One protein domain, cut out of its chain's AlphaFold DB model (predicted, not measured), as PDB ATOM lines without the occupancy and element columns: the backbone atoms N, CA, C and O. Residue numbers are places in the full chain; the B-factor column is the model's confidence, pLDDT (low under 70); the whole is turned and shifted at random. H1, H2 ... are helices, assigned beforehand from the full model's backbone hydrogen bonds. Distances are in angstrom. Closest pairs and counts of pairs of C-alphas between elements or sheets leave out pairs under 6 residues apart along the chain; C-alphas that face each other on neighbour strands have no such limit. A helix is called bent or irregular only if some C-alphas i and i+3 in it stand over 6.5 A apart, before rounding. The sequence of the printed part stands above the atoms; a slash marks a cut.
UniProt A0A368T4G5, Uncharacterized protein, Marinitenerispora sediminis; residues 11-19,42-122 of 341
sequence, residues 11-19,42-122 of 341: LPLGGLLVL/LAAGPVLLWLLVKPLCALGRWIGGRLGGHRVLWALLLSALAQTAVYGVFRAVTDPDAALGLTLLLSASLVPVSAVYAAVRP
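Overview. This is residues 11 to 19 and 42 to 122 of the 341 residues of an uncharacterized protein of Marinitenerispora sediminis (UniProt A0A368T4G5). Two long helices, H3 and H4, lie side by side as a helical hairpin, and the long helix H2 crosses its open end, the end away from the turn at residues 94 and 95. Short H1 is set off from the hairpin, near the first residues of H2. The printed part has 90 residues with four named helices, in the order H1, H2, H3, H4, and no named strand: the class is all helix. The whole is compact, with a radius of gyration of the C-alphas of 14.0 A, and flat, spanning 40 by 32 by 17 A.

Along the chain. Find C-alpha 11 at (179.815, 201.605, 255.332), where H1 begins; it runs to residue 19. After the cut, H2 takes residues 42 to 67, 35.4 A long, with a kink of 29 degrees near residue 49; it is irregular, but only just, C-alphas 43 and 46 being 6.55 A apart. H3, residues 71 to 93, measures 33.3 A. H4, residues 96 to 120, measures 35.7 A and ends at C-alpha 120, (181.005, 212.184, 240.047).

Arrangement. Look first at Leu 13 and Leu 42: their C-alphas, 6.7 A apart, are the closest of H1 and H2, which are close but not clearly touching. H1 is apart from H3 and H4. H2 touches H3 with residues 53 to 64 alone, closest at C-alphas 60 and 75, 4.5 A, at a steep tilt of 53 degrees. It touches H4 with residues 49 to 57 alone, closest at C-alphas 53 and 114, 5.5 A. The hairpin H3 and H4 has a shallow tilt of 19 degrees, opposite ways; C-alphas 91 and 99 are closest, 5.1 A. Every O i to N i+4 pair is within hydrogen-bond range in H1 and H3, against 18 of 22 in H2 and 19 of 21 in H4.

Size, cuts and confidence. The C-alphas of Val 18 and Arg 66, the two farthest apart, are 42.9 A apart. Residues 20 to 41 are not printed, and C-alphas 19 and 42 stand 12.9 A apart across this cut. The links H2 to H3 and H3 to H4 are tight. Mean pLDDT of the printed part is 70.1; 42 residues are under 70, among them 11 to 19, 42 to 49 and 97 to 110.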
ATOM      1  N   LEU A  11     180.536 202.873 255.133       50.28
ATOM      2  CA  LEU A  11     179.815 201.605 255.332       50.28
ATOM      3  C   LEU A  11     180.580 200.363 254.826       50.28
ATOM      4  O   LEU A  11     180.742 199.418 255.596       50.28
ATOM      5  N   PRO A  12     181.097 200.335 253.584       53.12
ATOM      6  CA  PRO A  12     181.902 199.219 253.099       53.12
ATOM      7  C   PRO A  12     183.290 199.162 253.742       53.12
ATOM      8  O   PRO A  12     183.843 198.078 253.885       53.12
ATOM      9  N   LEU A  13     183.824 200.301 254.190       50.44
ATOM     10  CA  LEU A  13     185.057 200.374 254.977       50.44
ATOM     11  C   LEU A  13     184.872 199.716 256.360       50.44
ATOM     12  O   LEU A  13     185.719 198.944 256.797       50.44
ATOM     13  N   GLY A  14     183.725 199.948 257.006       52.31
ATOM     14  CA  GLY A  14     183.306 199.252 258.224       52.31
ATOM     15  C   GLY A  14     183.037 197.765 257.990       52.31
ATOM     16  O   GLY A  14     183.415 196.938 258.811       52.31
ATOM     17  N   GLY A  15     182.471 197.404 256.835       55.62
ATOM     18  CA  GLY A  15     182.337 196.007 256.412       55.62
ATOM     19  C   GLY A  15     183.689 195.307 256.239       55.62
ATOM     20  O   GLY A  15     183.847 194.180 256.692       55.62
ATOM     21  N   LEU A  16     184.681 195.992 255.659       54.22
ATOM     22  CA  LEU A  16     186.064 195.517 255.525       54.22
ATOM     23  C   LEU A  16     186.785 195.389 256.875       54.22
ATOM     24  O   LEU A  16     187.546 194.442 257.038       54.22
ATOM     25  N   LEU A  17     186.522 196.269 257.852       52.44
ATOM     26  CA  LEU A  17     187.016 196.105 259.232       52.44
ATOM     27  C   LEU A  17     186.473 194.830 259.875       52.44
ATOM     28  O   LEU A  17     187.223 194.078 260.492       52.44
ATOM     29  N   VAL A  18     185.162 194.602 259.746       54.47
ATOM     30  CA  VAL A  18     184.502 193.418 260.305       54.47
ATOM     31  C   VAL A  18     185.018 192.161 259.609       54.47
ATOM     32  O   VAL A  18     185.312 191.185 260.286       54.47
ATOM     33  N   LEU A  19     185.221 192.206 258.289       53.81
ATOM     34  CA  LEU A  19     185.790 191.088 257.537       53.81
ATOM     35  C   LEU A  19     187.261 190.825 257.889       53.81
ATOM     36  O   LEU A  19     187.659 189.680 258.041       53.81
ATOM     37  N   LEU A  42     191.686 202.139 257.611       56.88
ATOM     38  CA  LEU A  42     190.555 203.054 257.726       56.88
ATOM     39  C   LEU A  42     190.985 204.516 257.870       56.88
ATOM     40  O   LEU A  42     190.412 205.394 257.230       56.88
ATOM     41  N   ALA A  43     191.993 204.776 258.704       61.47
ATOM     42  CA  ALA A  43     192.530 206.112 258.940       61.47
ATOM     43  C   ALA A  43     193.350 206.613 257.740       61.47
ATOM     44  O   ALA A  43     193.252 207.779 257.350       61.47
ATOM     45  N   ALA A  44     194.119 205.721 257.111       58.91
ATOM     46  CA  ALA A  44     194.918 206.019 255.931       58.91
ATOM     47  C   ALA A  44     194.061 206.129 254.662       58.91
ATOM     48  O   ALA A  44     194.425 206.876 253.760       58.91
ATOM     49  N   GLY A  45     192.917 205.444 254.583       61.22
ATOM     50  CA  GLY A  45     192.036 205.421 253.412       61.22
ATOM     51  C   GLY A  45     191.627 206.814 252.907       61.22
ATOM     52  O   GLY A  45     191.841 207.106 251.731       61.22
ATOM     53  N   PRO A  46     191.101 207.719 253.753       53.91
ATOM     54  CA  PRO A  46     190.794 209.102 253.379       53.91
ATOM     55  C   PRO A  46     192.023 209.921 252.958       53.91
ATOM     56  O   PRO A  46     191.924 210.767 252.068       53.91
ATOM     57  N   VAL A  47     193.183 209.665 253.568       67.00
ATOM     58  CA  VAL A  47     194.447 210.340 253.237       67.00
ATOM     59  C   VAL A  47     194.958 209.869 251.872       67.00
ATOM     60  O   VAL A  47     195.238 210.694 251.006       67.00
ATOM     61  N   LEU A  48     194.970 208.556 251.629       61.53
ATOM     62  CA  LEU A  48     195.277 207.924 250.341       61.53
ATOM     63  C   LEU A  48     194.292 208.364 249.252       61.53
ATOM     64  O   LEU A  48     194.699 208.713 248.146       61.53
ATOM     65  N   LEU A  49     192.997 208.447 249.561       62.28
ATOM     66  CA  LEU A  49     191.993 209.014 248.661       62.28
ATOM     67  C   LEU A  49     192.389 210.430 248.219       62.28
ATOM     68  O   LEU A  49     192.319 210.791 247.042       62.28
ATOM     69  N   TRP A  50     192.790 211.265 249.170       70.75
ATOM     70  CA  TRP A  50     193.067 212.662 248.885       70.75
ATOM     71  C   TRP A  50     194.416 212.866 248.183       70.75
ATOM     72  O   TRP A  50     194.495 213.687 247.267       70.75
ATOM     73  N   LEU A  51     195.442 212.099 248.559       76.44
ATOM     74  CA  LEU A  51     196.801 212.215 248.023       76.44
ATOM     75  C   LEU A  51     197.022 211.449 246.715       76.44
ATOM     76  O   LEU A  51     197.829 211.893 245.910       76.44
ATOM     77  N   LEU A  52     196.316 210.341 246.469       75.25
ATOM     78  CA  LEU A  52     196.478 209.521 245.259       75.25
ATOM     79  C   LEU A  52     195.295 209.666 244.303       75.25
ATOM     80  O   LEU A  52     195.474 210.044 243.143       75.25
ATOM     81  N   VAL A  53     194.066 209.428 244.770       75.75
ATOM     82  CA  VAL A  53     192.900 209.358 243.869       75.75
ATOM     83  C   VAL A  53     192.621 210.706 243.208       75.75
ATOM     84  O   VAL A  53     192.358 210.782 242.006       75.75
ATOM     85  N   LYS A  54     192.707 211.800 243.966       76.44
ATOM     86  CA  LYS A  54     192.489 213.159 243.448       76.44
ATOM     87  C   LYS A  54     193.458 213.540 242.317       76.44
ATOM     88  O   LYS A  54     192.953 213.947 241.263       76.44
ATOM     89  N   PRO A  55     194.792 213.442 242.483       80.06
ATOM     90  CA  PRO A  55     195.727 213.751 241.406       80.06
ATOM     91  C   PRO A  55     195.624 212.767 240.243       80.06
ATOM     92  O   PRO A  55     195.595 213.230 239.106       80.06
ATOM     93  N   LEU A  56     195.438 211.462 240.481       79.62
ATOM     94  CA  LEU A  56     195.211 210.484 239.405       79.62
ATOM     95  C   LEU A  56     193.965 210.834 238.577       79.62
ATOM     96  O   LEU A  56     193.991 210.806 237.346       79.62
ATOM     97  N   CYS A  57     192.880 211.260 239.224       80.81
ATOM     98  CA  CYS A  57     191.667 211.705 238.538       80.81
ATOM     99  C   CYS A  57     191.843 213.063 237.837       80.81
ATOM    100  O   CYS A  57     191.226 213.317 236.797       80.81
ATOM    101  N   ALA A  58     192.650 213.972 238.390       80.19
ATOM    102  CA  ALA A  58     192.992 215.234 237.735       80.19
ATOM    103  C   ALA A  58     193.828 214.991 236.474       80.19
ATOM    104  O   ALA A  58     193.489 215.516 235.411       80.19
ATOM    105  N   LEU A  59     194.831 214.124 236.577       84.19
ATOM    106  CA  LEU A  59     195.687 213.709 235.479       84.19
ATOM    107  C   LEU A  59     194.883 212.955 234.416       84.19
ATOM    108  O   LEU A  59     194.942 213.311 233.245       84.19
ATOM    109  N   GLY A  60     194.014 212.019 234.805       83.19
ATOM    110  CA  GLY A  60     193.141 211.305 233.870       83.19
ATOM    111  C   GLY A  60     192.186 212.230 233.103       83.19
ATOM    112  O   GLY A  60     191.887 212.000 231.930       83.19
ATOM    113  N   ARG A  61     191.742 213.334 233.721       82.44
ATOM    114  CA  ARG A  61     190.991 214.389 233.015       82.44
ATOM    115  C   ARG A  61     191.864 215.164 232.040       82.44
ATOM    116  O   ARG A  61     191.414 215.418 230.926       82.44
ATOM    117  N   TRP A  62     193.073 215.536 232.451       86.38
ATOM    118  CA  TRP A  62     194.022 216.244 231.595       86.38
ATOM    119  C   TRP A  62     194.380 215.410 230.356       86.38
ATOM    120  O   TRP A  62     194.230 215.891 229.231       86.38
ATOM    121  N   ILE A  63     194.709 214.127 230.547       80.88
ATOM    122  CA  ILE A  63     194.983 213.176 229.460       80.88
ATOM    123  C   ILE A  63     193.746 213.011 228.575       80.88
ATOM    124  O   ILE A  63     193.846 213.128 227.356       80.88
ATOM    125  N   GLY A  64     192.563 212.826 229.167       80.38
ATOM    126  CA  GLY A  64     191.314 212.714 228.411       80.38
ATOM    127  C   GLY A  64     190.973 213.957 227.582       80.38
ATOM    128  O   GLY A  64     190.338 213.828 226.537       80.38
ATOM    129  N   GLY A  65     191.409 215.145 228.008       78.06
ATOM    130  CA  GLY A  65     191.276 216.383 227.239       78.06
ATOM    131  C   GLY A  65     192.238 216.471 226.051       78.06
ATOM    132  O   GLY A  65     191.863 217.014 225.015       78.06
ATOM    133  N   ARG A  66     193.450 215.915 226.182       82.69
ATOM    134  CA  ARG A  66     194.500 215.923 225.145       82.69
ATOM    135  C   ARG A  66     194.326 214.789 224.129       82.69
ATOM    136  O   ARG A  66     194.288 215.026 222.926       82.69
ATOM    137  N   LEU A  67     194.207 213.557 224.614       80.69
ATOM    138  CA  LEU A  67     194.181 212.332 223.804       80.69
ATOM    139  C   LEU A  67     192.758 211.870 223.461       80.69
ATOM    140  O   LEU A  67     192.572 210.933 222.686       80.69
ATOM    141  N   GLY A  68     191.736 212.534 224.008       73.88
ATOM    142  CA  GLY A  68     190.351 212.086 223.907       73.88
ATOM    143  C   GLY A  68     190.075 210.885 224.812       73.88
ATOM    144  O   GLY A  68     190.923 210.436 225.575       73.88
ATOM    145  N   GLY A  69     188.858 210.344 224.752       74.81
ATOM    146  CA  GLY A  69     188.444 209.211 225.592       74.81
ATOM    147  C   GLY A  69     187.694 209.612 226.868       74.81
ATOM    148  O   GLY A  69     187.361 210.777 227.104       74.81
ATOM    149  N   HIS A  70     187.305 208.618 227.670       75.00
ATOM    150  CA  HIS A  70     186.528 208.846 228.890       75.00
ATOM    151  C   HIS A  70     187.468 209.101 230.076       75.00
ATOM    152  O   HIS A  70     188.336 208.289 230.350       75.00
ATOM    153  N   ARG A  71     187.269 210.189 230.831       78.31
ATOM    154  CA  ARG A  71     188.104 210.527 232.006       78.31
ATOM    155  C   ARG A  71     188.214 209.398 233.039       78.31
ATOM    156  O   ARG A  71     189.252 209.244 233.662       78.31
ATOM    157  N   VAL A  72     187.144 208.613 233.197       77.81
ATOM    158  CA  VAL A  72     187.118 207.452 234.102       77.81
ATOM    159  C   VAL A  72     188.068 206.364 233.611       77.81
ATOM    160  O   VAL A  72     188.789 205.808 234.420       77.81
ATOM    161  N   LEU A  73     188.129 206.120 232.297       79.25
ATOM    162  CA  LEU A  73     189.060 205.150 231.719       79.25
ATOM    163  C   LEU A  73     190.506 205.545 232.029       79.25
ATOM    164  O   LEU A  73     191.266 204.731 232.527       79.25
ATOM    165  N   TRP A  74     190.866 206.808 231.793       83.00
ATOM    166  CA  TRP A  74     192.219 207.288 232.077       83.00
ATOM    167  C   TRP A  74     192.549 207.278 233.568       83.00
ATOM    168  O   TRP A  74     193.656 206.913 233.935       83.00
ATOM    169  N   ALA A  75     191.598 207.638 234.433       80.06
ATOM    170  CA  ALA A  75     191.789 207.544 235.878       80.06
ATOM    171  C   ALA A  75     192.008 206.090 236.330       80.06
ATOM    172  O   ALA A  75     192.893 205.838 237.141       80.06
ATOM    173  N   LEU A  76     191.248 205.140 235.778       79.31
ATOM    174  CA  LEU A  76     191.414 203.710 236.034       79.31
ATOM    175  C   LEU A  76     192.768 203.197 235.539       79.31
ATOM    176  O   LEU A  76     193.459 202.515 236.284       79.31
ATOM    177  N   LEU A  77     193.175 203.584 234.329       79.75
ATOM    178  CA  LEU A  77     194.465 203.207 233.752       79.75
ATOM    179  C   LEU A  77     195.638 203.712 234.600       79.75
ATOM    180  O   LEU A  77     196.552 202.962 234.918       79.75
ATOM    181  N   LEU A  78     195.587 204.983 235.002       82.06
ATOM    182  CA  LEU A  78     196.596 205.580 235.874       82.06
ATOM    183  C   LEU A  78     196.606 204.926 237.260       82.06
ATOM    184  O   LEU A  78     197.671 204.759 237.841       82.06
ATOM    185  N   SER A  79     195.437 204.537 237.777       79.00
ATOM    186  CA  SER A  79     195.339 203.811 239.048       79.00
ATOM    187  C   SER A  79     195.962 202.420 238.942       79.00
ATOM    188  O   SER A  79     196.706 202.032 239.836       79.00
ATOM    189  N   ALA A  80     195.726 201.709 237.836       76.38
ATOM    190  CA  ALA A  80     196.346 200.415 237.568       76.38
ATOM    191  C   ALA A  80     197.874 200.539 237.455       76.38
ATOM    192  O   ALA A  80     198.590 199.804 238.124       76.38
ATOM    193  N   LEU A  81     198.384 201.525 236.704       80.00
ATOM    194  CA  LEU A  81     199.827 201.784 236.603       80.00
ATOM    195  C   LEU A  81     200.456 202.109 237.965       80.00
ATOM    196  O   LEU A  81     201.519 201.588 238.295       80.00
ATOM    197  N   ALA A  82     199.791 202.943 238.770       79.25
ATOM    198  CA  ALA A  82     200.247 203.254 240.121       79.25
ATOM    199  C   ALA A  82     200.282 201.997 241.007       79.25
ATOM    200  O   ALA A  82     201.240 201.803 241.751       79.25
ATOM    201  N   GLN A  83     199.286 201.115 240.899       73.88
ATOM    202  CA  GLN A  83     199.251 199.845 241.630       73.88
ATOM    203  C   GLN A  83     200.359 198.890 241.194       73.88
ATOM    204  O   GLN A  83     201.013 198.308 242.053       73.88
ATOM    205  N   THR A  84     200.626 198.771 239.891       72.06
ATOM    206  CA  THR A  84     201.743 197.963 239.382       72.06
ATOM    207  C   THR A  84     203.086 198.471 239.908       72.06
ATOM    208  O   THR A  84     203.927 197.672 240.314       72.06
ATOM    209  N   ALA A  85     203.280 199.793 239.961       78.31
ATOM    210  CA  ALA A  85     204.491 200.385 240.525       78.31
ATOM    211  C   ALA A  85     204.626 200.089 242.029       78.31
ATOM    212  O   ALA A  85     205.693 199.672 242.477       78.31
ATOM    213  N   VAL A  86     203.542 200.243 242.799       73.38
ATOM    214  CA  VAL A  86     203.523 199.923 244.235       73.38
ATOM    215  C   VAL A  86     203.810 198.440 244.475       73.38
ATOM    216  O   VAL A  86     204.632 198.127 245.331       73.38
ATOM    217  N   TYR A  87     203.213 197.535 243.693       71.12
ATOM    218  CA  TYR A  87     203.503 196.099 243.760       71.12
ATOM    219  C   TYR A  87     204.978 195.799 243.509       71.12
ATOM    220  O   TYR A  87     205.584 195.059 244.275       71.12
ATOM    221  N   GLY A  88     205.569 196.397 242.467       71.31
ATOM    222  CA  GLY A  88     206.986 196.215 242.152       71.31
ATOM    223  C   GLY A  88     207.901 196.647 243.300       71.31
ATOM    224  O   GLY A  88     208.827 195.918 243.647       71.31
ATOM    225  N   VAL A  89     207.604 197.788 243.933       74.69
ATOM    226  CA  VAL A  89     208.352 198.275 245.103       74.69
ATOM    227  C   VAL A  89     208.170 197.344 246.299       74.69
ATOM    228  O   VAL A  89     209.159 196.955 246.910       74.69
ATOM    229  N   PHE A  90     206.939 196.945 246.624       67.25
ATOM    230  CA  PHE A  90     206.693 196.045 247.753       67.25
ATOM    231  C   PHE A  90     207.348 194.685 247.545       67.25
ATOM    232  O   PHE A  90     208.058 194.220 248.425       67.25
ATOM    233  N   ARG A  91     207.216 194.091 246.358       71.81
ATOM    234  CA  ARG A  91     207.863 192.817 246.019       71.81
ATOM    235  C   ARG A  91     209.388 192.865 246.164       71.81
ATOM    236  O   ARG A  91     209.994 191.840 246.441       71.81
ATOM    237  N   ALA A  92     210.012 194.025 245.966       80.25
ATOM    238  CA  ALA A  92     211.453 194.180 246.149       80.25
ATOM    239  C   ALA A  92     211.883 194.226 247.629       80.25
ATOM    240  O   ALA A  92     213.060 194.030 247.918       80.25
ATOM    241  N   VAL A  93     210.957 194.506 248.555       81.69
ATOM    242  CA  VAL A  93     211.254 194.774 249.975       81.69
ATOM    243  C   VAL A  93     210.585 193.763 250.919       81.69
ATOM    244  O   VAL A  93     211.029 193.594 252.052       81.69
ATOM    245  N   THR A  94     209.536 193.073 250.474       75.69
ATOM    246  CA  THR A  94     208.763 192.104 251.261       75.69
ATOM    247  C   THR A  94     208.668 190.756 250.557       75.69
ATOM    248  O   THR A  94     208.952 190.640 249.367       75.69
ATOM    249  N   ASP A  95     208.198 189.747 251.291       79.62
ATOM    250  CA  ASP A  95     207.833 188.447 250.730       79.62
ATOM    251  C   ASP A  95     206.881 188.616 249.518       79.62
ATOM    252  O   ASP A  95     205.956 189.444 249.588       79.62
ATOM    253  N   PRO A  96     207.103 187.893 248.399       74.56
ATOM    254  CA  PRO A  96     206.226 187.908 247.230       74.56
ATOM    255  C   PRO A  96     204.739 187.739 247.556       74.56
ATOM    256  O   PRO A  96     203.910 188.438 246.957       74.56
ATOM    257  N   ASP A  97     204.408 186.882 248.519       69.00
ATOM    258  CA  ASP A  97     203.021 186.574 248.873       69.00
ATOM    259  C   ASP A  97     202.380 187.730 249.649       69.00
ATOM    260  O   ASP A  97     201.245 188.139 249.378       69.00
ATOM    261  N   ALA A  98     203.150 188.363 250.541       66.69
ATOM    262  CA  ALA A  98     202.726 189.569 251.248       66.69
ATOM    263  C   ALA A  98     202.534 190.756 250.286       66.69
ATOM    264  O   ALA A  98     201.553 191.501 250.394       66.69
ATOM    265  N   ALA A  99     203.432 190.914 249.307       66.00
ATOM    266  CA  ALA A  99     203.334 191.956 248.285       66.00
ATOM    267  C   ALA A  99     202.092 191.771 247.400       66.00
ATOM    268  O   ALA A  99     201.406 192.748 247.070       66.00
ATOM    269  N   LEU A 100     201.778 190.523 247.036       68.25
ATOM    270  CA  LEU A 100     200.582 190.180 246.270       68.25
ATOM    271  C   LEU A 100     199.310 190.502 247.068       68.25
ATOM    272  O   LEU A 100     198.443 191.226 246.567       68.25
ATOM    273  N   GLY A 101     199.229 190.050 248.323       64.38
ATOM    274  CA  GLY A 101     198.083 190.299 249.200       64.38
ATOM    275  C   GLY A 101     197.805 191.791 249.410       64.38
ATOM    276  O   GLY A 101     196.669 192.248 249.245       64.38
ATOM    277  N   LEU A 102     198.847 192.583 249.678       63.19
ATOM    278  CA  LEU A 102     198.717 194.035 249.844       63.19
ATOM    279  C   LEU A 102     198.268 194.724 248.546       63.19
ATOM    280  O   LEU A 102     197.443 195.639 248.570       63.19
ATOM    281  N   THR A 103     198.776 194.276 247.398       66.12
ATOM    282  CA  THR A 103     198.416 194.845 246.093       66.12
ATOM    283  C   THR A 103     196.972 194.540 245.729       66.12
ATOM    284  O   THR A 103     196.273 195.423 245.228       66.12
ATOM    285  N   LEU A 104     196.488 193.332 246.017       63.31
ATOM    286  CA  LEU A 104     195.083 192.975 245.839       63.31
ATOM    287  C   LEU A 104     194.181 193.822 246.744       63.31
ATOM    288  O   LEU A 104     193.179 194.365 246.273       63.31
ATOM    289  N   LEU A 105     194.578 194.034 248.002       62.84
ATOM    290  CA  LEU A 105     193.856 194.891 248.947       62.84
ATOM    291  C   LEU A 105     193.806 196.359 248.475       62.84
ATOM    292  O   LEU A 105     192.750 197.005 248.492       62.84
ATOM    293  N   LEU A 106     194.934 196.888 247.997       64.38
ATOM    294  CA  LEU A 106     195.016 198.227 247.407       64.38
ATOM    295  C   LEU A 106     194.197 198.323 246.116       64.38
ATOM    296  O   LEU A 106     193.561 199.343 245.870       64.38
ATOM    297  N   SER A 107     194.159 197.266 245.308       65.88
ATOM    298  CA  SER A 107     193.374 197.216 244.071       65.88
ATOM    299  C   SER A 107     191.877 197.242 244.350       65.88
ATOM    300  O   SER A 107     191.156 198.080 243.799       65.88
ATOM    301  N   ALA A 108     191.422 196.403 245.277       59.66
ATOM    302  CA  ALA A 108     190.034 196.349 245.711       59.66
ATOM    303  C   ALA A 108     189.557 197.688 246.302       59.66
ATOM    304  O   ALA A 108     188.414 198.088 246.092       59.66
ATOM    305  N   SER A 109     190.430 198.425 246.991       61.19
ATOM    306  CA  SER A 109     190.069 199.705 247.610       61.19
ATOM    307  C   SER A 109     190.207 200.909 246.666       61.19
ATOM    308  O   SER A 109     189.276 201.708 246.556       61.19
ATOM    309  N   LEU A 110     191.323 201.064 245.942       65.88
ATOM    310  CA  LEU A 110     191.582 202.254 245.117       65.88
ATOM    311  C   LEU A 110     190.830 202.259 243.785       65.88
ATOM    312  O   LEU A 110     190.417 203.337 243.348       65.88
ATOM    313  N   VAL A 111     190.657 201.112 243.119       71.25
ATOM    314  CA  VAL A 111     190.062 201.074 241.768       71.25
ATOM    315  C   VAL A 111     188.606 201.561 241.772       71.25
ATOM    316  O   VAL A 111     188.294 202.490 241.014       71.25
ATOM    317  N   PRO A 112     187.706 201.038 242.632       62.00
ATOM    318  CA  PRO A 112     186.305 201.460 242.630       62.00
ATOM    319  C   PRO A 112     186.172 202.918 243.045       62.00
ATOM    320  O   PRO A 112     185.431 203.694 242.443       62.00
ATOM    321  N   VAL A 113     186.948 203.311 244.047       65.06
ATOM    322  CA  VAL A 113     186.928 204.653 244.608       65.06
ATOM    323  C   VAL A 113     187.420 205.688 243.591       65.06
ATOM    324  O   VAL A 113     186.801 206.745 243.437       65.06
ATOM    325  N   SER A 114     188.456 205.364 242.816       70.31
ATOM    326  CA  SER A 114     188.934 206.201 241.710       70.31
ATOM    327  C   SER A 114     187.914 206.305 240.585       70.31
ATOM    328  O   SER A 114     187.693 207.396 240.049       70.31
ATOM    329  N   ALA A 115     187.222 205.208 240.268       69.44
ATOM    330  CA  ALA A 115     186.152 205.209 239.276       69.44
ATOM    331  C   ALA A 115     184.985 206.116 239.690       69.44
ATOM    332  O   ALA A 115     184.569 206.980 238.910       69.44
ATOM    333  N   VAL A 116     184.494 205.963 240.928       66.06
ATOM    334  CA  VAL A 116     183.424 206.790 241.506       66.06
ATOM    335  C   VAL A 116     183.849 208.258 241.516       66.06
ATOM    336  O   VAL A 116     183.126 209.120 241.010       66.06
ATOM    337  N   TYR A 117     185.049 208.559 242.019       68.69
ATOM    338  CA  TYR A 117     185.540 209.934 242.115       68.69
ATOM    339  C   TYR A 117     185.659 210.603 240.735       68.69
ATOM    340  O   TYR A 117     185.215 211.743 240.541       68.69
ATOM    341  N   ALA A 118     186.196 209.885 239.745       69.88
ATOM    342  CA  ALA A 118     186.296 210.359 238.369       69.88
ATOM    343  C   ALA A 118     184.919 210.542 237.701       69.88
ATOM    344  O   ALA A 118     184.745 211.446 236.872       69.88
ATOM    345  N   ALA A 119     183.938 209.702 238.041       68.62
ATOM    346  CA  ALA A 119     182.590 209.763 237.486       68.62
ATOM    347  C   ALA A 119     181.802 210.970 238.019       68.62
ATOM    348  O   ALA A 119     181.231 211.721 237.218       68.62
ATOM    349  N   VAL A 120     181.832 211.190 239.338       63.28
ATOM    350  CA  VAL A 120     181.005 212.184 240.047       63.28
ATOM    351  C   VAL A 120     181.473 213.628 239.818       63.28
ATOM    352  O   VAL A 120     180.660 214.551 239.861       63.28
ATOM    353  N   ARG A 121     182.757 213.866 239.513       64.50
ATOM    354  CA  ARG A 121     183.261 215.224 239.230       64.50
ATOM    355  C   ARG A 121     182.643 215.796 237.936       64.50
ATOM    356  O   ARG A 121     182.837 215.204 236.867       64.50
ATOM    357  N   PRO A 122     181.973 216.968 237.983       46.78
ATOM    358  CA  PRO A 122     181.496 217.645 236.782       46.78
ATOM    359  C   PRO A 122     182.690 218.015 235.896       46.78
ATOM    360  O   PRO A 122     183.736 218.455 236.380       46.78
TER     361      PRO A 122